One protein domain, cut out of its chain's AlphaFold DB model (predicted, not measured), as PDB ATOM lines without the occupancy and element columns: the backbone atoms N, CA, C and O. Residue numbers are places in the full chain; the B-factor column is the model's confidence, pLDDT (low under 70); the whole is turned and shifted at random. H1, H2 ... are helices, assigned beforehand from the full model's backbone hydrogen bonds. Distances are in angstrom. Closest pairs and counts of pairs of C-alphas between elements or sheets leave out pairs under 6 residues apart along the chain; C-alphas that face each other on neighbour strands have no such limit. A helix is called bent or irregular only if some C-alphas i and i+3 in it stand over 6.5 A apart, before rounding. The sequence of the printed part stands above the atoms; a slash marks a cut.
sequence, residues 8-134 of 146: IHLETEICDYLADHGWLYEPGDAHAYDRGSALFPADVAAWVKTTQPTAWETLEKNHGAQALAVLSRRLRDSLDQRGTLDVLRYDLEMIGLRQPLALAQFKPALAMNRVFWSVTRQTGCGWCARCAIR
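AT A GLANCE: This is residues 8 to 134 of the 146 residues of the protein "Type I restriction enzyme, R subunit" of Nitrosomonas nitrosa (UniProt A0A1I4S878). The long bent helix H4 makes an L of two arms, and the shorter helix H3 sits in its angle, crossing arm H4b; the small last helix H7 packs on H3 in the middle of the model. Round this the rest is loosely set: H1 lies far out at one end, with residues 8 to 14 sticking out, H5 sits close to H4b, and the long link from H5 passes back through the middle and out to H6, where residues 109 to 115 stick out. The printed part has 127 residues with seven named helices, H1 to H7 in chain order, and no named strand; its class is all helix. The whole is compact by its radius of gyration of the C-alphas, 15.9 A, and spans 47 by 42 by 26 A.

HOW THE PARTS SIT: H1, residues 8 to 20, touches no helix, and it is apart from H2, residues 29 to 32. H2 and H3, residues 41 to 51, are close but not clearly touching; their closest C-alphas, of Ala 32 and Ala 42, are 7.8 A apart. H4, residues 53 to 82, was assigned as one helix by its hydrogen bonds but is bent, with C-alphas 62 and 65 9.6 A apart; its arms are H4a, residues 53 to 62, and H4b, residues 65 to 82. H4b is itself irregular, with C-alphas 65 and 68 7.3 A apart. The arms touch only at the corner by their link, and only just, with 3 pairs of C-alphas within 8 A; the closest are those of Glu 60 and Ala 67, 5.4 A apart. Their lines stand at 72 degrees, only just about perpendicular. H3 touches H4b, which meets it with residues 68 to 72 alone; the closest C-alphas, of Pro 41 and Ser 72, are 6.5 A apart, and the lines are about perpendicular at 87 degrees. H3 and H4a touch only at the corner by their link, and only just, with 3 pairs of C-alphas within 8 A; the closest are those of Lys 49 and Trp 56, 5.8 A apart. H5, residues 84 to 89, is close to H4b but not clearly touching; the closest C-alphas, of Leu 79 and Val 87, are 6.3 A apart. H6, residues 114 to 121, is close to H3 but not clearly touching, with the C-alphas of Thr 51 and Val 119 closest at 7.2 A. H7, residues 130 to 134, touches H3, and the closest C-alphas, of Asp 43 and Ile 133, are 6.7 A apart. In H1, H3, H4a and H5 every O i to N i+4 pair is within hydrogen-bond range; in H4b 13 of 14 are, in H6 2 of 4, and in H7 0 of 1, beside 2 of 2 O i to N i+3 pairs, while H2 is too short for an i+4 pair.

IN THESE COORDINATES: H1 begins at C-alpha 8 at (-61.015, 25.782, 53.104) and is 18.4 A from first to last C-alpha. H2 has four residues, and H3 is 15.6 A long. H4a measures 14.2 A, and H4b measures 27.2 A and ends at C-alpha 82 at (-27.153, 19.485, 57.829). H5 has six residues, H6 is 10.5 A long, and H7 ends at C-alpha 134 at (-41.517, 27.354, 47.743).

THE WHOLE: The two C-alphas farthest apart are those of His 9 and Arg 98, 48.4 A. The printed part has no cut. The link from H5 to H6, residues 90 to 113, is long, and the links from H3 to H4 and from H4 to H5 are tight. The mean pLDDT of the printed part is 76.6; residues 22, 24 and 107 to 134 are under 70.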
ATOM      1  N   ILE A   8     -61.170  25.657  54.568       84.56
ATOM      2  CA  ILE A   8     -61.015  25.782  53.104       84.56
ATOM      3  C   ILE A   8     -61.213  27.217  52.580       84.56
ATOM      4  O   ILE A   8     -60.586  27.605  51.596       84.56
ATOM      5  N   HIS A   9     -62.069  28.018  53.224       85.38
ATOM      6  CA  HIS A   9     -62.283  29.412  52.826       85.38
ATOM      7  C   HIS A   9     -61.102  30.288  53.255       85.38
ATOM      8  O   HIS A   9     -60.576  31.035  52.435       85.38
ATOM      9  N   LEU A  10     -60.611  30.100  54.486       85.25
ATOM     10  CA  LEU A  10     -59.403  30.756  54.995       85.25
ATOM     11  C   LEU A  10     -58.165  30.419  54.143       85.25
ATOM     12  O   LEU A  10     -57.384  31.304  53.809       85.25
ATOM     13  N   GLU A  11     -57.996  29.150  53.765       84.69
ATOM     14  CA  GLU A  11     -56.931  28.697  52.859       84.69
ATOM     15  C   GLU A  11     -56.971  29.399  51.503       84.69
ATOM     16  O   GLU A  11     -55.931  29.830  51.004       84.69
ATOM     17  N   THR A  12     -58.167  29.499  50.918       84.50
ATOM     18  CA  THR A  12     -58.380  30.105  49.600       84.50
ATOM     19  C   THR A  12     -58.034  31.592  49.653       84.50
ATOM     20  O   THR A  12     -57.181  32.037  48.893       84.50
ATOM     21  N   GLU A  13     -58.570  32.329  50.633       87.00
ATOM     22  CA  GLU A  13     -58.262  33.752  50.846       87.00
ATOM     23  C   GLU A  13     -56.757  34.007  51.055       87.00
ATOM     24  O   GLU A  13     -56.211  34.972  50.517       87.00
ATOM     25  N   ILE A  14     -56.055  33.130  51.786       84.06
ATOM     26  CA  ILE A  14     -54.597  33.226  51.970       84.06
ATOM     27  C   ILE A  14     -53.848  32.954  50.656       84.06
ATOM     28  O   ILE A  14     -52.876  33.651  50.359       84.06
ATOM     29  N   CYS A  15     -54.251  31.945  49.880       81.94
ATOM     30  CA  CYS A  15     -53.579  31.604  48.624       81.94
ATOM     31  C   CYS A  15     -53.789  32.682  47.553       81.94
ATOM     32  O   CYS A  15     -52.811  33.092  46.929       81.94
ATOM     33  N   ASP A  16     -55.016  33.189  47.411       82.94
ATOM     34  CA  ASP A  16     -55.369  34.275  46.493       82.94
ATOM     35  C   ASP A  16     -54.591  35.553  46.848       82.94
ATOM     36  O   ASP A  16     -53.894  36.120  46.004       82.94
ATOM     37  N   TYR A  17     -54.593  35.948  48.130       83.06
ATOM     38  CA  TYR A  17     -53.832  37.109  48.599       83.06
ATOM     39  C   TYR A  17     -52.328  36.969  48.324       83.06
ATOM     40  O   TYR A  17     -51.684  37.924  47.889       83.06
ATOM     41  N   LEU A  18     -51.740  35.791  48.563       80.06
ATOM     42  CA  LEU A  18     -50.320  35.561  48.288       80.06
ATOM     43  C   LEU A  18     -50.013  35.621  46.784       80.06
ATOM     44  O   LEU A  18     -48.997  36.214  46.410       80.06
ATOM     45  N   ALA A  19     -50.871  35.050  45.934       77.19
ATOM     46  CA  ALA A  19     -50.715  35.079  44.480       77.19
ATOM     47  C   ALA A  19     -50.719  36.520  43.936       77.19
ATOM     48  O   ALA A  19     -49.789  36.907  43.223       77.19
ATOM     49  N   ASP A  20     -51.673  37.349  44.374       80.50
ATOM     50  CA  ASP A  20     -51.752  38.779  44.028       80.50
ATOM     51  C   ASP A  20     -50.494  39.570  44.438       80.50
ATOM     52  O   ASP A  20     -50.110  40.542  43.784       80.50
ATOM     53  N   HIS A  21     -49.802  39.132  45.495       77.94
ATOM     54  CA  HIS A  21     -48.559  39.742  45.984       77.94
ATOM     55  C   HIS A  21     -47.286  39.114  45.383       77.94
ATOM     56  O   HIS A  21     -46.178  39.320  45.889       77.94
ATOM     57  N   GLY A  22     -47.414  38.378  44.272       69.00
ATOM     58  CA  GLY A  22     -46.290  37.832  43.510       69.00
ATOM     59  C   GLY A  22     -45.701  36.540  44.079       69.00
ATOM     60  O   GLY A  22     -44.574  36.171  43.730       69.00
ATOM     61  N   TRP A  23     -46.435  35.839  44.949       74.56
ATOM     62  CA  TRP A  23     -46.128  34.449  45.270       74.56
ATOM     63  C   TRP A  23     -46.452  33.555  44.070       74.56
ATOM     64  O   TRP A  23     -47.470  33.720  43.408       74.56
ATOM     65  N   LEU A  24     -45.596  32.572  43.798       69.25
ATOM     66  CA  LEU A  24     -45.817  31.624  42.707       69.25
ATOM     67  C   LEU A  24     -46.649  30.442  43.215       69.25
ATOM     68  O   LEU A  24     -46.155  29.592  43.961       69.25
ATOM     69  N   TYR A  25     -47.924  30.448  42.836       70.00
ATOM     70  CA  TYR A  25     -48.944  29.468  43.189       70.00
ATOM     71  C   TYR A  25     -49.867  29.253  41.987       70.00
ATOM     72  O   TYR A  25     -50.327  30.223  41.392       70.00
ATOM     73  N   GLU A  26     -50.138  27.993  41.657       72.94
ATOM     74  CA  GLU A  26     -51.093  27.570  40.636       72.94
ATOM     75  C   GLU A  26     -52.110  26.587  41.257       72.94
ATOM     76  O   GLU A  26     -51.728  25.668  42.003       72.94
ATOM     77  N   PRO A  27     -53.415  26.711  40.952       72.31
ATOM     78  CA  PRO A  27     -54.419  25.747  41.390       72.31
ATOM     79  C   PRO A  27     -54.076  24.317  40.938       72.31
ATOM     80  O   PRO A  27     -53.891  24.044  39.755       72.31
ATOM     81  N   GLY A  28     -54.017  23.380  41.888       75.00
ATOM     82  CA  GLY A  28     -53.679  21.974  41.621       75.00
ATOM     83  C   GLY A  28     -52.197  21.606  41.779       75.00
ATOM     84  O   GLY A  28     -51.868  20.422  41.688       75.00
ATOM     85  N   ASP A  29     -51.318  22.557  42.117       75.50
ATOM     86  CA  ASP A  29     -49.887  22.319  42.395       75.50
ATOM     87  C   ASP A  29     -49.611  21.149  43.360       75.50
ATOM     88  O   ASP A  29     -48.589  20.474  43.252       75.50
ATOM     89  N   ALA A  30     -50.529  20.866  44.291       75.50
ATOM     90  CA  ALA A  30     -50.427  19.754  45.237       75.50
ATOM     91  C   ALA A  30     -50.209  18.378  44.566       75.50
ATOM     92  O   ALA A  30     -49.654  17.479  45.196       75.50
ATOM     93  N   HIS A  31     -50.596  18.210  43.295       80.50
ATOM     94  CA  HIS A  31     -50.329  16.997  42.515       80.50
ATOM     95  C   HIS A  31     -48.868  16.863  42.049       80.50
ATOM     96  O   HIS A  31     -48.414  15.747  41.807       80.50
ATOM     97  N   ALA A  32     -48.128  17.971  41.936       81.62
ATOM     98  CA  ALA A  32     -46.715  17.996  41.548       81.62
ATOM     99  C   ALA A  32     -45.749  17.850  42.745       81.62
ATOM    100  O   ALA A  32     -44.531  17.789  42.555       81.62
ATOM    101  N   TYR A  33     -46.279  17.801  43.970       81.69
ATOM    102  CA  TYR A  33     -45.502  17.602  45.190       81.69
ATOM    103  C   TYR A  33     -45.157  16.123  45.396       81.69
ATOM    104  O   TYR A  33     -46.043  15.286  45.592       81.69
ATOM    105  N   ASP A  34     -43.865  15.795  45.416       84.19
ATOM    106  CA  ASP A  34     -43.422  14.455  45.778       84.19
ATOM    107  C   ASP A  34     -43.352  14.310  47.303       84.19
ATOM    108  O   ASP A  34     -42.468  14.850  47.970       84.19
ATOM    109  N   ARG A  35     -44.269  13.508  47.854       82.44
ATOM    110  CA  ARG A  35     -44.308  13.172  49.283       82.44
ATOM    111  C   ARG A  35     -43.097  12.354  49.744       82.44
ATOM    112  O   ARG A  35     -42.800  12.380  50.933       82.44
ATOM    113  N   GLY A  36     -42.425  11.626  48.846       79.69
ATOM    114  CA  GLY A  36     -41.270  10.788  49.176       79.69
ATOM    115  C   GLY A  36     -40.016  11.606  49.485       79.69
ATOM    116  O   GLY A  36     -39.365  11.379  50.502       79.69
ATOM    117  N   SER A  37     -39.695  12.589  48.640       78.25
ATOM    118  CA  SER A  37     -38.598  13.538  48.879       78.25
ATOM    119  C   SER A  37     -39.011  14.789  49.669       78.25
ATOM    120  O   SER A  37     -38.138  15.503  50.162       78.25
ATOM    121  N   ALA A  38     -40.313  15.042  49.836       84.38
ATOM    122  CA  ALA A  38     -40.881  16.273  50.400       84.38
ATOM    123  C   ALA A  38     -40.486  17.546  49.612       84.38
ATOM    124  O   ALA A  38     -40.244  18.616  50.183       84.38
ATOM    125  N   LEU A  39     -40.393  17.412  48.284       84.19
ATOM    126  CA  LEU A  39     -39.932  18.439  47.345       84.19
ATOM    127  C   LEU A  39     -40.905  18.611  46.166       84.19
ATOM    128  O   LEU A  39     -41.745  17.755  45.899       84.19
ATOM    129  N   PHE A  40     -40.739  19.701  45.412       85.38
ATOM    130  CA  PHE A  40     -41.287  19.861  44.058       85.38
ATOM    131  C   PHE A  40     -40.152  19.634  43.043       85.38
ATOM    132  O   PHE A  40     -39.359  20.550  42.806       85.38
ATOM    133  N   PRO A  41     -40.009  18.433  42.441       85.62
ATOM    134  CA  PRO A  41     -38.845  18.127  41.604       85.62
ATOM    135  C   PRO A  41     -38.740  19.029  40.367       85.62
ATOM    136  O   PRO A  41     -37.642  19.440  39.990       85.62
ATOM    137  N   ALA A  42     -39.874  19.398  39.763       86.00
ATOM    138  CA  ALA A  42     -39.906  20.290  38.604       86.00
ATOM    139  C   ALA A  42     -39.320  21.682  38.917       86.00
ATOM    140  O   ALA A  42     -38.508  22.191  38.144       86.00
ATOM    141  N   ASP A  43     -39.658  22.255  40.078       84.50
ATOM    142  CA  ASP A  43     -39.160  23.566  40.513       84.50
ATOM    143  C   ASP A  43     -37.654  23.529  40.818       84.50
ATOM    144  O   ASP A  43     -36.920  24.438  40.423       84.50
ATOM    145  N   VAL A  44     -37.165  22.447  41.440       86.00
ATOM    146  CA  VAL A  44     -35.724  22.221  41.670       86.00
ATOM    147  C   VAL A  44     -34.966  22.142  40.338       86.00
ATOM    148  O   VAL A  44     -33.941  22.806  40.169       86.00
ATOM    149  N   ALA A  45     -35.481  21.384  39.361       87.88
ATOM    150  CA  ALA A  45     -34.881  21.294  38.030       87.88
ATOM    151  C   ALA A  45     -34.861  22.657  37.319       87.88
ATOM    152  O   ALA A  45     -33.836  23.053  36.764       87.88
ATOM    153  N   ALA A  46     -35.977  23.394  37.355       86.62
ATOM    154  CA  ALA A  46     -36.095  24.713  36.743       86.62
ATOM    155  C   ALA A  46     -35.129  25.731  37.374       86.62
ATOM    156  O   ALA A  46     -34.491  26.501  36.650       86.62
ATOM    157  N   TRP A  47     -34.961  25.706  38.700       85.44
ATOM    158  CA  TRP A  47     -34.003  26.554  39.411       85.44
ATOM    159  C   TRP A  47     -32.558  26.296  38.967       85.44
ATOM    160  O   TRP A  47     -31.857  27.238  38.580       85.44
ATOM    161  N   VAL A  48     -32.113  25.033  38.969       87.06
ATOM    162  CA  VAL A  48     -30.730  24.690  38.598       87.06
ATOM    163  C   VAL A  48     -30.477  24.954  37.110       87.06
ATOM    164  O   VAL A  48     -29.448  25.535  36.775       87.06
ATOM    165  N   LYS A  49     -31.436  24.655  36.219       87.38
ATOM    166  CA  LYS A  49     -31.358  25.014  34.787       87.38
ATOM    167  C   LYS A  49     -31.214  26.521  34.558       87.38
ATOM    168  O   LYS A  49     -30.425  26.932  33.715       87.38
ATOM    169  N   THR A  50     -31.959  27.338  35.305       83.31
ATOM    170  CA  THR A  50     -31.964  28.802  35.136       83.31
ATOM    171  C   THR A  50     -30.701  29.452  35.699       83.31
ATOM    172  O   THR A  50     -30.176  30.390  35.108       83.31
ATOM    173  N   THR A  51     -30.205  28.977  36.845       82.19
ATOM    174  CA  THR A  51     -29.074  29.612  37.546       82.19
ATOM    175  C   THR A  51     -27.714  29.032  37.187       82.19
ATOM    176  O   THR A  51     -26.727  29.763  37.149       82.19
ATOM    177  N   GLN A  52     -27.643  27.722  36.959       86.75
ATOM    178  CA  GLN A  52     -26.408  26.943  36.856       86.75
ATOM    179  C   GLN A  52     -26.499  25.932  35.690       86.75
ATOM    180  O   GLN A  52     -26.306  24.728  35.894       86.75
ATOM    181  N   PRO A  53     -26.782  26.388  34.449       88.31
ATOM    182  CA  PRO A  53     -27.048  25.505  33.308       88.31
ATOM    183  C   PRO A  53     -25.890  24.544  33.007       88.31
ATOM    184  O   PRO A  53     -26.117  23.373  32.729       88.31
ATOM    185  N   THR A  54     -24.641  24.995  33.152       88.19
ATOM    186  CA  THR A  54     -23.440  24.166  32.944       88.19
ATOM    187  C   THR A  54     -23.322  23.021  33.953       88.19
ATOM    188  O   THR A  54     -22.860  21.928  33.610       88.19
ATOM    189  N   ALA A  55     -23.765  23.237  35.195       88.00
ATOM    190  CA  ALA A  55     -23.839  22.182  36.195       88.00
ATOM    191  C   ALA A  55     -24.975  21.208  35.861       88.00
ATOM    192  O   ALA A  55     -24.756  20.000  35.879       88.00
ATOM    193  N   TRP A  56     -26.148  21.716  35.461       90.19
ATOM    194  CA  TRP A  56     -27.266  20.876  35.028       90.19
ATOM    195  C   TRP A  56     -26.901  19.965  33.844       90.19
ATOM    196  O   TRP A  56     -27.114  18.757  33.915       90.19
ATOM    197  N   GLU A  57     -26.271  20.506  32.798       90.81
ATOM    198  CA  GLU A  57     -25.765  19.713  31.670       90.81
ATOM    199  C   GLU A  57     -24.800  18.606  32.110       90.81
ATOM    200  O   GLU A  57     -24.776  17.527  31.521       90.81
ATOM    201  N   THR A  58     -23.972  18.871  33.122       89.81
ATOM    202  CA  THR A  58     -23.028  17.881  33.658       89.81
ATOM    203  C   THR A  58     -23.773  16.769  34.404       89.81
ATOM    204  O   THR A  58     -23.428  15.600  34.257       89.81
ATOM    205  N   LEU A  59     -24.846  17.098  35.133       89.25
ATOM    206  CA  LEU A  59     -25.714  16.101  35.767       89.25
ATOM    207  C   LEU A  59     -26.465  15.243  34.743       89.25
ATOM    208  O   LEU A  59     -26.499  14.023  34.897       89.25
ATOM    209  N   GLU A  60     -27.016  15.843  33.684       91.31
ATOM    210  CA  GLU A  60     -27.654  15.097  32.590       91.31
ATOM    211  C   GLU A  60     -26.649  14.210  31.839       91.31
ATOM    212  O   GLU A  60     -26.976  13.070  31.521       91.31
ATOM    213  N   LYS A  61     -25.403  14.657  31.628       90.81
ATOM    214  CA  LYS A  61     -24.338  13.820  31.037       90.81
ATOM    215  C   LYS A  61     -23.951  12.636  31.938       90.81
ATOM    216  O   LYS A  61     -23.712  11.548  31.424       90.81
ATOM    217  N   ASN A  62     -23.922  12.824  33.261       88.88
ATOM    218  CA  ASN A  62     -23.507  11.790  34.220       88.88
ATOM    219  C   ASN A  62     -24.620  10.783  34.573       88.88
ATOM    220  O   ASN A  62     -24.332   9.613  34.826       88.88
ATOM    221  N   HIS A  63     -25.880  11.228  34.634       87.25
ATOM    222  CA  HIS A  63     -27.004  10.440  35.165       87.25
ATOM    223  C   HIS A  63     -28.193  10.303  34.197       87.25
ATOM    224  O   HIS A  63     -29.155   9.592  34.502       87.25
ATOM    225  N   GLY A  64     -28.152  10.956  33.031       90.25
ATOM    226  CA  GLY A  64     -29.205  10.897  32.017       90.25
ATOM    227  C   GLY A  64     -30.574  11.286  32.573       90.25
ATOM    228  O   GLY A  64     -30.708  12.233  33.348       90.25
ATOM    229  N   ALA A  65     -31.595  10.497  32.231       87.94
ATOM    230  CA  ALA A  65     -32.964  10.685  32.713       87.94
ATOM    231  C   ALA A  65     -33.102  10.653  34.252       87.94
ATOM    232  O   ALA A  65     -34.063  11.199  34.787       87.94
ATOM    233  N   GLN A  66     -32.141  10.058  34.972       89.50
ATOM    234  CA  GLN A  66     -32.158   9.979  36.437       89.50
ATOM    235  C   GLN A  66     -31.517  11.193  37.128       89.50
ATOM    236  O   GLN A  66     -31.533  11.258  38.357       89.50
ATOM    237  N   ALA A  67     -30.984  12.172  36.383       89.50
ATOM    238  CA  ALA A  67     -30.329  13.356  36.948       89.50
ATOM    239  C   ALA A  67     -31.201  14.094  37.978       89.50
ATOM    240  O   ALA A  67     -30.711  14.468  39.045       89.50
ATOM    241  N   LEU A  68     -32.504  14.234  37.703       89.88
ATOM    242  CA  LEU A  68     -33.437  14.858  38.639       89.88
ATOM    243  C   LEU A  68     -33.657  14.009  39.899       89.88
ATOM    244  O   LEU A  68     -33.571  14.532  41.005       89.88
ATOM    245  N   ALA A  69     -33.884  12.701  39.755       89.69
ATOM    246  CA  ALA A  69     -34.098  11.809  40.894       89.69
ATOM    247  C   ALA A  69     -32.869  11.750  41.824       89.69
ATOM    248  O   ALA A  69     -33.009  11.792  43.047       89.69
ATOM    249  N   VAL A  70     -31.660  11.718  41.248       90.94
ATOM    250  CA  VAL A  70     -30.391  11.767  41.993       90.94
ATOM    251  C   VAL A  70     -30.232  13.104  42.723       90.94
ATOM    252  O   VAL A  70     -29.908  13.104  43.911       90.94
ATOM    253  N   LEU A  71     -30.512  14.231  42.057       90.38
ATOM    254  CA  LEU A  71     -30.456  15.563  42.669       90.38
ATOM    255  C   LEU A  71     -31.463  15.711  43.819       90.38
ATOM    256  O   LEU A  71     -31.074  16.119  44.911       90.38
ATOM    257  N   SER A  72     -32.734  15.354  43.608       90.12
ATOM    258  CA  SER A  72     -33.783  15.434  44.635       90.12
ATOM    259  C   SER A  72     -33.466  14.558  45.847       90.12
ATOM    260  O   SER A  72     -33.640  15.003  46.981       90.12
ATOM    261  N   ARG A  73     -32.933  13.347  45.632       90.19
ATOM    262  CA  ARG A  73     -32.477  12.477  46.721       90.19
ATOM    263  C   ARG A  73     -31.304  13.087  47.487       90.19
ATOM    264  O   ARG A  73     -31.371  13.191  48.705       90.19
ATOM    265  N   ARG A  74     -30.257  13.543  46.792       91.06
ATOM    266  CA  ARG A  74     -29.079  14.153  47.433       91.06
ATOM    267  C   ARG A  74     -29.435  15.433  48.192       91.06
ATOM    268  O   ARG A  74     -28.855  15.691  49.247       91.06
ATOM    269  N   LEU A  75     -30.395  16.209  47.685       90.25
ATOM    270  CA  LEU A  75     -30.965  17.362  48.375       90.25
ATOM    271  C   LEU A  75     -31.679  16.937  49.668       90.25
ATOM    272  O   LEU A  75     -31.344  17.467  50.723       90.25
ATOM    273  N   ARG A  76     -32.580  15.944  49.615       90.19
ATOM    274  CA  ARG A  76     -33.254  15.382  50.802       90.19
ATOM    275  C   ARG A  76     -32.252  14.901  51.854       90.19
ATOM    276  O   ARG A  76     -32.279  15.401  52.975       90.19
ATOM    277  N   ASP A  77     -31.311  14.042  51.460       90.56
ATOM    278  CA  ASP A  77     -30.271  13.502  52.348       90.56
ATOM    279  C   ASP A  77     -29.460  14.630  53.024       90.56
ATOM    280  O   ASP A  77     -29.098  14.538  54.196       90.56
ATOM    281  N   SER A  78     -29.189  15.723  52.301       89.38
ATOM    282  CA  SER A  78     -28.446  16.875  52.829       89.38
ATOM    283  C   SER A  78     -29.281  17.749  53.770       89.38
ATOM    284  O   SER A  78     -28.732  18.280  54.736       89.38
ATOM    285  N   LEU A  79     -30.588  17.887  53.513       89.00
ATOM    286  CA  LEU A  79     -31.535  18.568  54.404       89.00
ATOM    287  C   LEU A  79     -31.679  17.818  55.734       89.00
ATOM    288  O   LEU A  79     -31.714  18.462  56.779       89.00
ATOM    289  N   ASP A  80     -31.693  16.482  55.704       88.56
ATOM    290  CA  ASP A  80     -31.733  15.643  56.908       88.56
ATOM    291  C   ASP A  80     -30.427  15.696  57.719       88.56
ATOM    292  O   ASP A  80     -30.462  15.711  58.946       88.56
ATOM    293  N   GLN A  81     -29.269  15.743  57.050       90.69
ATOM    294  CA  GLN A  81     -27.957  15.704  57.715       90.69
ATOM    295  C   GLN A  81     -27.493  17.060  58.261       90.69
ATOM    296  O   GLN A  81     -26.927  17.116  59.352       90.69
ATOM    297  N   ARG A  82     -27.679  18.144  57.496       88.44
ATOM    298  CA  ARG A  82     -27.153  19.485  57.829       88.44
ATOM    299  C   ARG A  82     -28.228  20.457  58.317       88.44
ATOM    300  O   ARG A  82     -27.912  21.483  58.912       88.44
ATOM    301  N   GLY A  83     -29.500  20.136  58.084       86.00
ATOM    302  CA  GLY A  83     -30.620  21.029  58.346       86.00
ATOM    303  C   GLY A  83     -30.828  22.075  57.247       86.00
ATOM    304  O   GLY A  83     -29.928  22.454  56.495       86.00
ATOM    305  N   THR A  84     -32.059  22.574  57.164       83.81
ATOM    306  CA  THR A  84     -32.530  23.432  56.070       83.81
ATOM    307  C   THR A  84     -31.756  24.739  55.908       83.81
ATOM    308  O   THR A  84     -31.452  25.140  54.788       83.81
ATOM    309  N   LEU A  85     -31.438  25.421  57.014       84.56
ATOM    310  CA  LEU A  85     -30.767  26.722  56.963       84.56
ATOM    311  C   LEU A  85     -29.332  26.605  56.431       84.56
ATOM    312  O   LEU A  85     -28.882  27.494  55.711       84.56
ATOM    313  N   ASP A  86     -28.642  25.512  56.760       86.12
ATOM    314  CA  ASP A  86     -27.292  25.224  56.279       86.12
ATOM    315  C   ASP A  86     -27.304  24.990  54.761       86.12
ATOM    316  O   ASP A  86     -26.604  25.676  54.025       86.12
ATOM    317  N   VAL A  87     -28.213  24.134  54.279       87.00
ATOM    318  CA  VAL A  87     -28.381  23.797  52.851       87.00
ATOM    319  C   VAL A  87     -28.850  24.976  51.981       87.00
ATOM    320  O   VAL A  87     -28.623  24.971  50.774       87.00
ATOM    321  N   LEU A  88     -29.503  25.993  52.555       84.12
ATOM    322  CA  LEU A  88     -29.835  27.231  51.833       84.12
ATOM    323  C   LEU A  88     -28.717  28.281  51.883       84.12
ATOM    324  O   LEU A  88     -28.665  29.152  51.016       84.12
ATOM    325  N   ARG A  89     -27.857  28.251  52.906       82.62
ATOM    326  CA  ARG A  89     -26.784  29.237  53.104       82.62
ATOM    327  C   ARG A  89     -25.457  28.806  52.481       82.62
ATOM    328  O   ARG A  89     -24.667  29.668  52.102       82.62
ATOM    329  N   TYR A  90     -25.235  27.502  52.393       82.62
ATOM    330  CA  TYR A  90     -24.073  26.858  51.802       82.62
ATOM    331  C   TYR A  90     -24.513  25.921  50.684       82.62
ATOM    332  O   TYR A  90     -25.627  25.402  50.674       82.62
ATOM    333  N   ASP A  91     -23.613  25.687  49.740       83.06
ATOM    334  CA  ASP A  91     -23.946  24.971  48.521       83.06
ATOM    335  C   ASP A  91     -24.156  23.453  48.744       83.06
ATOM    336  O   ASP A  91     -23.746  22.843  49.746       83.06
ATOM    337  N   LEU A  92     -24.827  22.818  47.782       88.06
ATOM    338  CA  LEU A  92     -25.072  21.379  47.742       88.06
ATOM    339  C   LEU A  92     -23.964  20.669  46.953       88.06
ATOM    340  O   LEU A  92     -23.878  20.773  45.728       88.06
ATOM    341  N   GLU A  93     -23.136  19.900  47.654       85.62
ATOM    342  CA  GLU A  93     -22.089  19.082  47.040       85.62
ATOM    343  C   GLU A  93     -22.662  17.802  46.411       85.62
ATOM    344  O   GLU A  93     -23.307  16.983  47.082       85.62
ATOM    345  N   MET A  94     -22.370  17.608  45.122       84.44
ATOM    346  CA  MET A  94     -22.761  16.443  44.327       84.44
ATOM    347  C   MET A  94     -21.530  15.808  43.674       84.44
ATOM    348  O   MET A  94     -20.660  16.502  43.147       84.44
ATOM    349  N   ILE A  95     -21.482  14.475  43.663       78.69
ATOM    350  CA  ILE A  95     -20.409  13.715  43.014       78.69
ATOM    351  C   ILE A  95     -20.447  13.983  41.502       78.69
ATOM    352  O   ILE A  95     -21.502  13.910  40.876       78.69
ATOM    353  N   GLY A  96     -19.291  14.297  40.912       78.31
ATOM    354  CA  GLY A  96     -19.164  14.574  39.477       78.31
ATOM    355  C   GLY A  96     -19.399  16.033  39.064       78.31
ATOM    356  O   GLY A  96     -19.229  16.342  37.886       78.31
ATOM    357  N   LEU A  97     -19.724  16.941  39.994       84.81
ATOM    358  CA  LEU A  97     -19.668  18.385  39.746       84.81
ATOM    359  C   LEU A  97     -18.337  18.981  40.219       84.81
ATOM    360  O   LEU A  97     -17.820  18.639  41.277       84.81
ATOM    361  N   ARG A  98     -17.787  19.917  39.433       79.19
ATOM    362  CA  ARG A  98     -16.554  20.656  39.777       79.19
ATOM    363  C   ARG A  98     -16.797  21.784  40.787       79.19
ATOM    364  O   ARG A  98     -15.857  22.230  41.437       79.19
ATOM    365  N   GLN A  99     -18.025  22.284  40.872       83.56
ATOM    366  CA  GLN A  99     -18.465  23.328  41.798       83.56
ATOM    367  C   GLN A  99     -19.776  22.864  42.446       83.56
ATOM    368  O   GLN A  99     -20.562  22.199  41.764       83.56
ATOM    369  N   PRO A 100     -20.011  23.165  43.731       86.06
ATOM    370  CA  PRO A 100     -21.243  22.782  44.406       86.06
ATOM    371  C   PRO A 100     -22.424  23.646  43.925       86.06
ATOM    372  O   PRO A 100     -22.226  24.703  43.325       86.06
ATOM    373  N   LEU A 101     -23.655  23.176  44.143       87.19
ATOM    374  CA  LEU A 101     -24.868  23.826  43.639       87.19
ATOM    375  C   LEU A 101     -25.444  24.835  44.638       87.19
ATOM    376  O   LEU A 101     -25.886  24.449  45.720       87.19
ATOM    377  N   ALA A 102     -25.549  26.097  44.234       85.19
ATOM    378  CA  ALA A 102     -26.217  27.136  45.010       85.19
ATOM    379  C   ALA A 102     -27.747  26.980  44.940       85.19
ATOM    380  O   ALA A 102     -28.351  27.040  43.861       85.19
ATOM    381  N   LEU A 103     -28.392  26.807  46.095       83.31
ATOM    382  CA  LEU A 103     -29.849  26.630  46.207       83.31
ATOM    383  C   LEU A 103     -30.599  27.924  46.551       83.31
ATOM    384  O   LEU A 103     -31.802  28.011  46.319       83.31
ATOM    385  N   ALA A 104     -29.891  28.949  47.030       81.06
ATOM    386  CA  ALA A 104     -30.431  30.286  47.238       81.06
ATOM    387  C   ALA A 104     -29.526  31.364  46.624       81.06
ATOM    388  O   ALA A 104     -28.322  31.178  46.471       81.06
ATOM    389  N   GLN A 105     -30.112  32.512  46.287       72.94
ATOM    390  CA  GLN A 105     -29.392  33.726  45.901       72.94
ATOM    391  C   GLN A 105     -30.005  34.907  46.656       72.94
ATOM    392  O   GLN A 105     -31.156  35.284  46.430       72.94
ATOM    393  N   PHE A 106     -29.250  35.473  47.597       70.31
ATOM    394  CA  PHE A 106     -29.703  36.592  48.422       70.31
ATOM    395  C   PHE A 106     -29.388  37.920  47.737       70.31
ATOM    396  O   PHE A 106     -28.281  38.114  47.240       70.31
ATOM    397  N   LYS A 107     -30.339  38.860  47.733       64.12
ATOM    398  CA  LYS A 107     -30.133  40.200  47.164       64.12
ATOM    399  C   LYS A 107     -28.926  40.879  47.843       64.12
ATOM    400  O   LYS A 107     -28.896  40.941  49.072       64.12
ATOM    401  N   PRO A 108     -27.936  41.393  47.089       62.50
ATOM    402  CA  PRO A 108     -26.712  41.916  47.681       62.50
ATOM    403  C   PRO A 108     -26.971  43.277  48.339       62.50
ATOM    404  O   PRO A 108     -27.752  44.085  47.834       62.50
ATOM    405  N   ALA A 109     -26.269  43.560  49.438       62.38
ATOM    406  CA  ALA A 109     -26.426  44.811  50.182       62.38
ATOM    407  C   ALA A 109     -25.941  46.062  49.416       62.38
ATOM    408  O   ALA A 109     -26.360  47.172  49.734       62.38
ATOM    409  N   LEU A 110     -25.062  45.904  48.415       58.12
ATOM    410  CA  LEU A 110     -24.445  47.007  47.670       58.12
ATOM    411  C   LEU A 110     -24.454  46.763  46.154       58.12
ATOM    412  O   LEU A 110     -24.235  45.652  45.670       58.12
ATOM    413  N   ALA A 111     -24.642  47.838  45.384       61.09
ATOM    414  CA  ALA A 111     -24.827  47.803  43.930       61.09
ATOM    415  C   ALA A 111     -23.546  47.555  43.095       61.09
ATOM    416  O   ALA A 111     -23.555  47.728  41.878       61.09
ATOM    417  N   MET A 112     -22.436  47.153  43.722       60.22
ATOM    418  CA  MET A 112     -21.104  47.190  43.101       60.22
ATOM    419  C   MET A 112     -20.832  46.044  42.108       60.22
ATOM    420  O   MET A 112     -20.204  46.274  41.076       60.22
ATOM    421  N   ASN A 113     -21.305  44.817  42.366       59.69
ATOM    422  CA  ASN A 113     -21.006  43.666  41.502       59.69
ATOM    423  C   ASN A 113     -22.076  43.441  40.416       59.69
ATOM    424  O   ASN A 113     -23.023  42.678  40.619       59.69
ATOM    425  N   ARG A 114     -21.903  44.054  39.235       57.09
ATOM    426  CA  ARG A 114     -22.861  43.959  38.111       57.09
ATOM    427  C   ARG A 114     -23.180  42.528  37.646       57.09
ATOM    428  O   ARG A 114     -24.288  42.315  37.167       57.09
ATOM    429  N   VAL A 115     -22.277  41.559  37.824       56.72
ATOM    430  CA  VAL A 115     -22.505  40.150  37.432       56.72
ATOM    431  C   VAL A 115     -23.538  39.469  38.340       56.72
ATOM    432  O   VAL A 115     -24.302  38.627  37.887       56.72
ATOM    433  N   PHE A 116     -23.628  39.876  39.606       53.50
ATOM    434  CA  PHE A 116     -24.617  39.343  40.551       53.50
ATOM    435  C   PHE A 116     -26.018  39.962  40.351       53.50
ATOM    436  O   PHE A 116     -27.048  39.366  40.683       53.50
ATOM    437  N   TRP A 117     -26.079  41.160  39.756       47.84
ATOM    438  CA  TRP A 117     -27.335  41.854  39.460       47.84
ATOM    439  C   TRP A 117     -28.097  41.281  38.263       47.84
ATOM    440  O   TRP A 117     -29.312  41.436  38.223       47.84
ATOM    441  N   SER A 118     -27.453  40.615  37.297       48.34
ATOM    442  CA  SER A 118     -28.176  40.021  36.158       48.34
ATOM    443  C   SER A 118     -29.065  38.848  36.590       48.34
ATOM    444  O   SER A 118     -30.235  38.807  36.214       48.34
ATOM    445  N   VAL A 119     -28.549  37.966  37.454       52.41
ATOM    446  CA  VAL A 119     -29.282  36.804  37.996       52.41
ATOM    447  C   VAL A 119     -30.425  37.240  38.919       52.41
ATOM    448  O   VAL A 119     -31.534  36.724  38.827       52.41
ATOM    449  N   THR A 120     -30.191  38.241  39.774       48.94
ATOM    450  CA  THR A 120     -31.219  38.760  40.701       48.94
ATOM    451  C   THR A 120     -32.250  39.686  40.041       48.94
ATOM    452  O   THR A 120     -33.303  39.928  40.625       48.94
ATOM    453  N   ARG A 121     -31.994  40.200  38.827       45.22
ATOM    454  CA  ARG A 121     -32.921  41.085  38.088       45.22
ATOM    455  C   ARG A 121     -33.866  40.333  37.141       45.22
ATOM    456  O   ARG A 121     -34.952  40.838  36.880       45.22
ATOM    457  N   GLN A 122     -33.504  39.144  36.652       42.66
ATOM    458  CA  GLN A 122     -34.347  38.363  35.726       42.66
ATOM    459  C   GLN A 122     -35.625  37.771  36.355       42.66
ATOM    460  O   GLN A 122     -36.480  37.275  35.627       42.66
ATOM    461  N   THR A 123     -35.780  37.824  37.680       42.47
ATOM    462  CA  THR A 123     -36.880  37.169  38.415       42.47
ATOM    463  C   THR A 123     -37.869  38.125  39.091       42.47
ATOM    464  O   THR A 123     -38.827  37.658  39.700       42.47
ATOM    465  N   GLY A 124     -37.684  39.446  38.974       37.97
ATOM    466  CA  GLY A 124     -38.682  40.479  39.311       37.97
ATOM    467  C   GLY A 124     -39.043  40.682  40.794       37.97
ATOM    468  O   GLY A 124     -39.445  41.781  41.163       37.97
ATOM    469  N   CYS A 125     -38.872  39.677  41.656       39.84
ATOM    470  CA  CYS A 125     -39.297  39.724  43.055       39.84
ATOM    471  C   CYS A 125     -38.146  40.086  44.012       39.84
ATOM    472  O   CYS A 125     -37.011  39.631  43.856       39.84
ATOM    473  N   GLY A 126     -38.434  40.899  45.037       39.50
ATOM    474  CA  GLY A 126     -37.438  41.412  45.994       39.50
ATOM    475  C   GLY A 126     -36.750  40.344  46.857       39.50
ATOM    476  O   GLY A 126     -35.705  40.625  47.447       39.50
ATOM    477  N   TRP A 127     -37.318  39.138  46.890       43.44
ATOM    478  CA  TRP A 127     -36.765  37.904  47.441       43.44
ATOM    479  C   TRP A 127     -36.803  36.850  46.329       43.44
ATOM    480  O   TRP A 127     -37.897  36.459  45.919       43.44
ATOM    481  N   CYS A 128     -35.666  36.360  45.820       50.38
ATOM    482  CA  CYS A 128     -35.744  35.323  44.790       50.38
ATOM    483  C   CYS A 128     -34.597  34.306  44.737       50.38
ATOM    484  O   CYS A 128     -33.579  34.502  44.081       50.38
ATOM    485  N   ALA A 129     -34.907  33.129  45.279       45.91
ATOM    486  CA  ALA A 129     -34.554  31.852  44.670       45.91
ATOM    487  C   ALA A 129     -35.842  31.091  44.308       45.91
ATOM    488  O   ALA A 129     -36.226  30.153  44.998       45.91
ATOM    489  N   ARG A 130     -36.604  31.659  43.353       40.91
ATOM    490  CA  ARG A 130     -38.027  31.366  43.056       40.91
ATOM    491  C   ARG A 130     -38.826  31.029  44.340       40.91
ATOM    492  O   ARG A 130     -39.270  29.908  44.561       40.91
ATOM    493  N   CYS A 131     -38.878  32.029  45.231       39.38
ATOM    494  CA  CYS A 131     -39.364  31.974  46.622       39.38
ATOM    495  C   CYS A 131     -38.808  30.811  47.468       39.38
ATOM    496  O   CYS A 131     -39.555  30.025  48.045       39.38
ATOM    497  N   ALA A 132     -37.474  30.734  47.553       38.03
ATOM    498  CA  ALA A 132     -36.710  29.764  48.344       38.03
ATOM    499  C   ALA A 132     -37.039  28.288  48.034       38.03
ATOM    500  O   ALA A 132     -36.955  27.462  48.931       38.03
ATOM    501  N   ILE A 133     -37.415  27.976  46.783       46.22
ATOM    502  CA  ILE A 133     -37.933  26.664  46.325       46.22
ATOM    503  C   ILE A 133     -39.328  26.327  46.929       46.22
ATOM    504  O   ILE A 133     -39.648  25.185  47.248       46.22
ATOM    505  N   ARG A 134     -40.199  27.347  47.050       46.53
ATOM    506  CA  ARG A 134     -41.517  27.354  47.743       46.53
ATOM    507  C   ARG A 134     -41.468  27.298  49.284       46.53
ATOM    508  O   ARG A 134     -42.386  26.766  49.906       46.53
TER     509      ARG A 134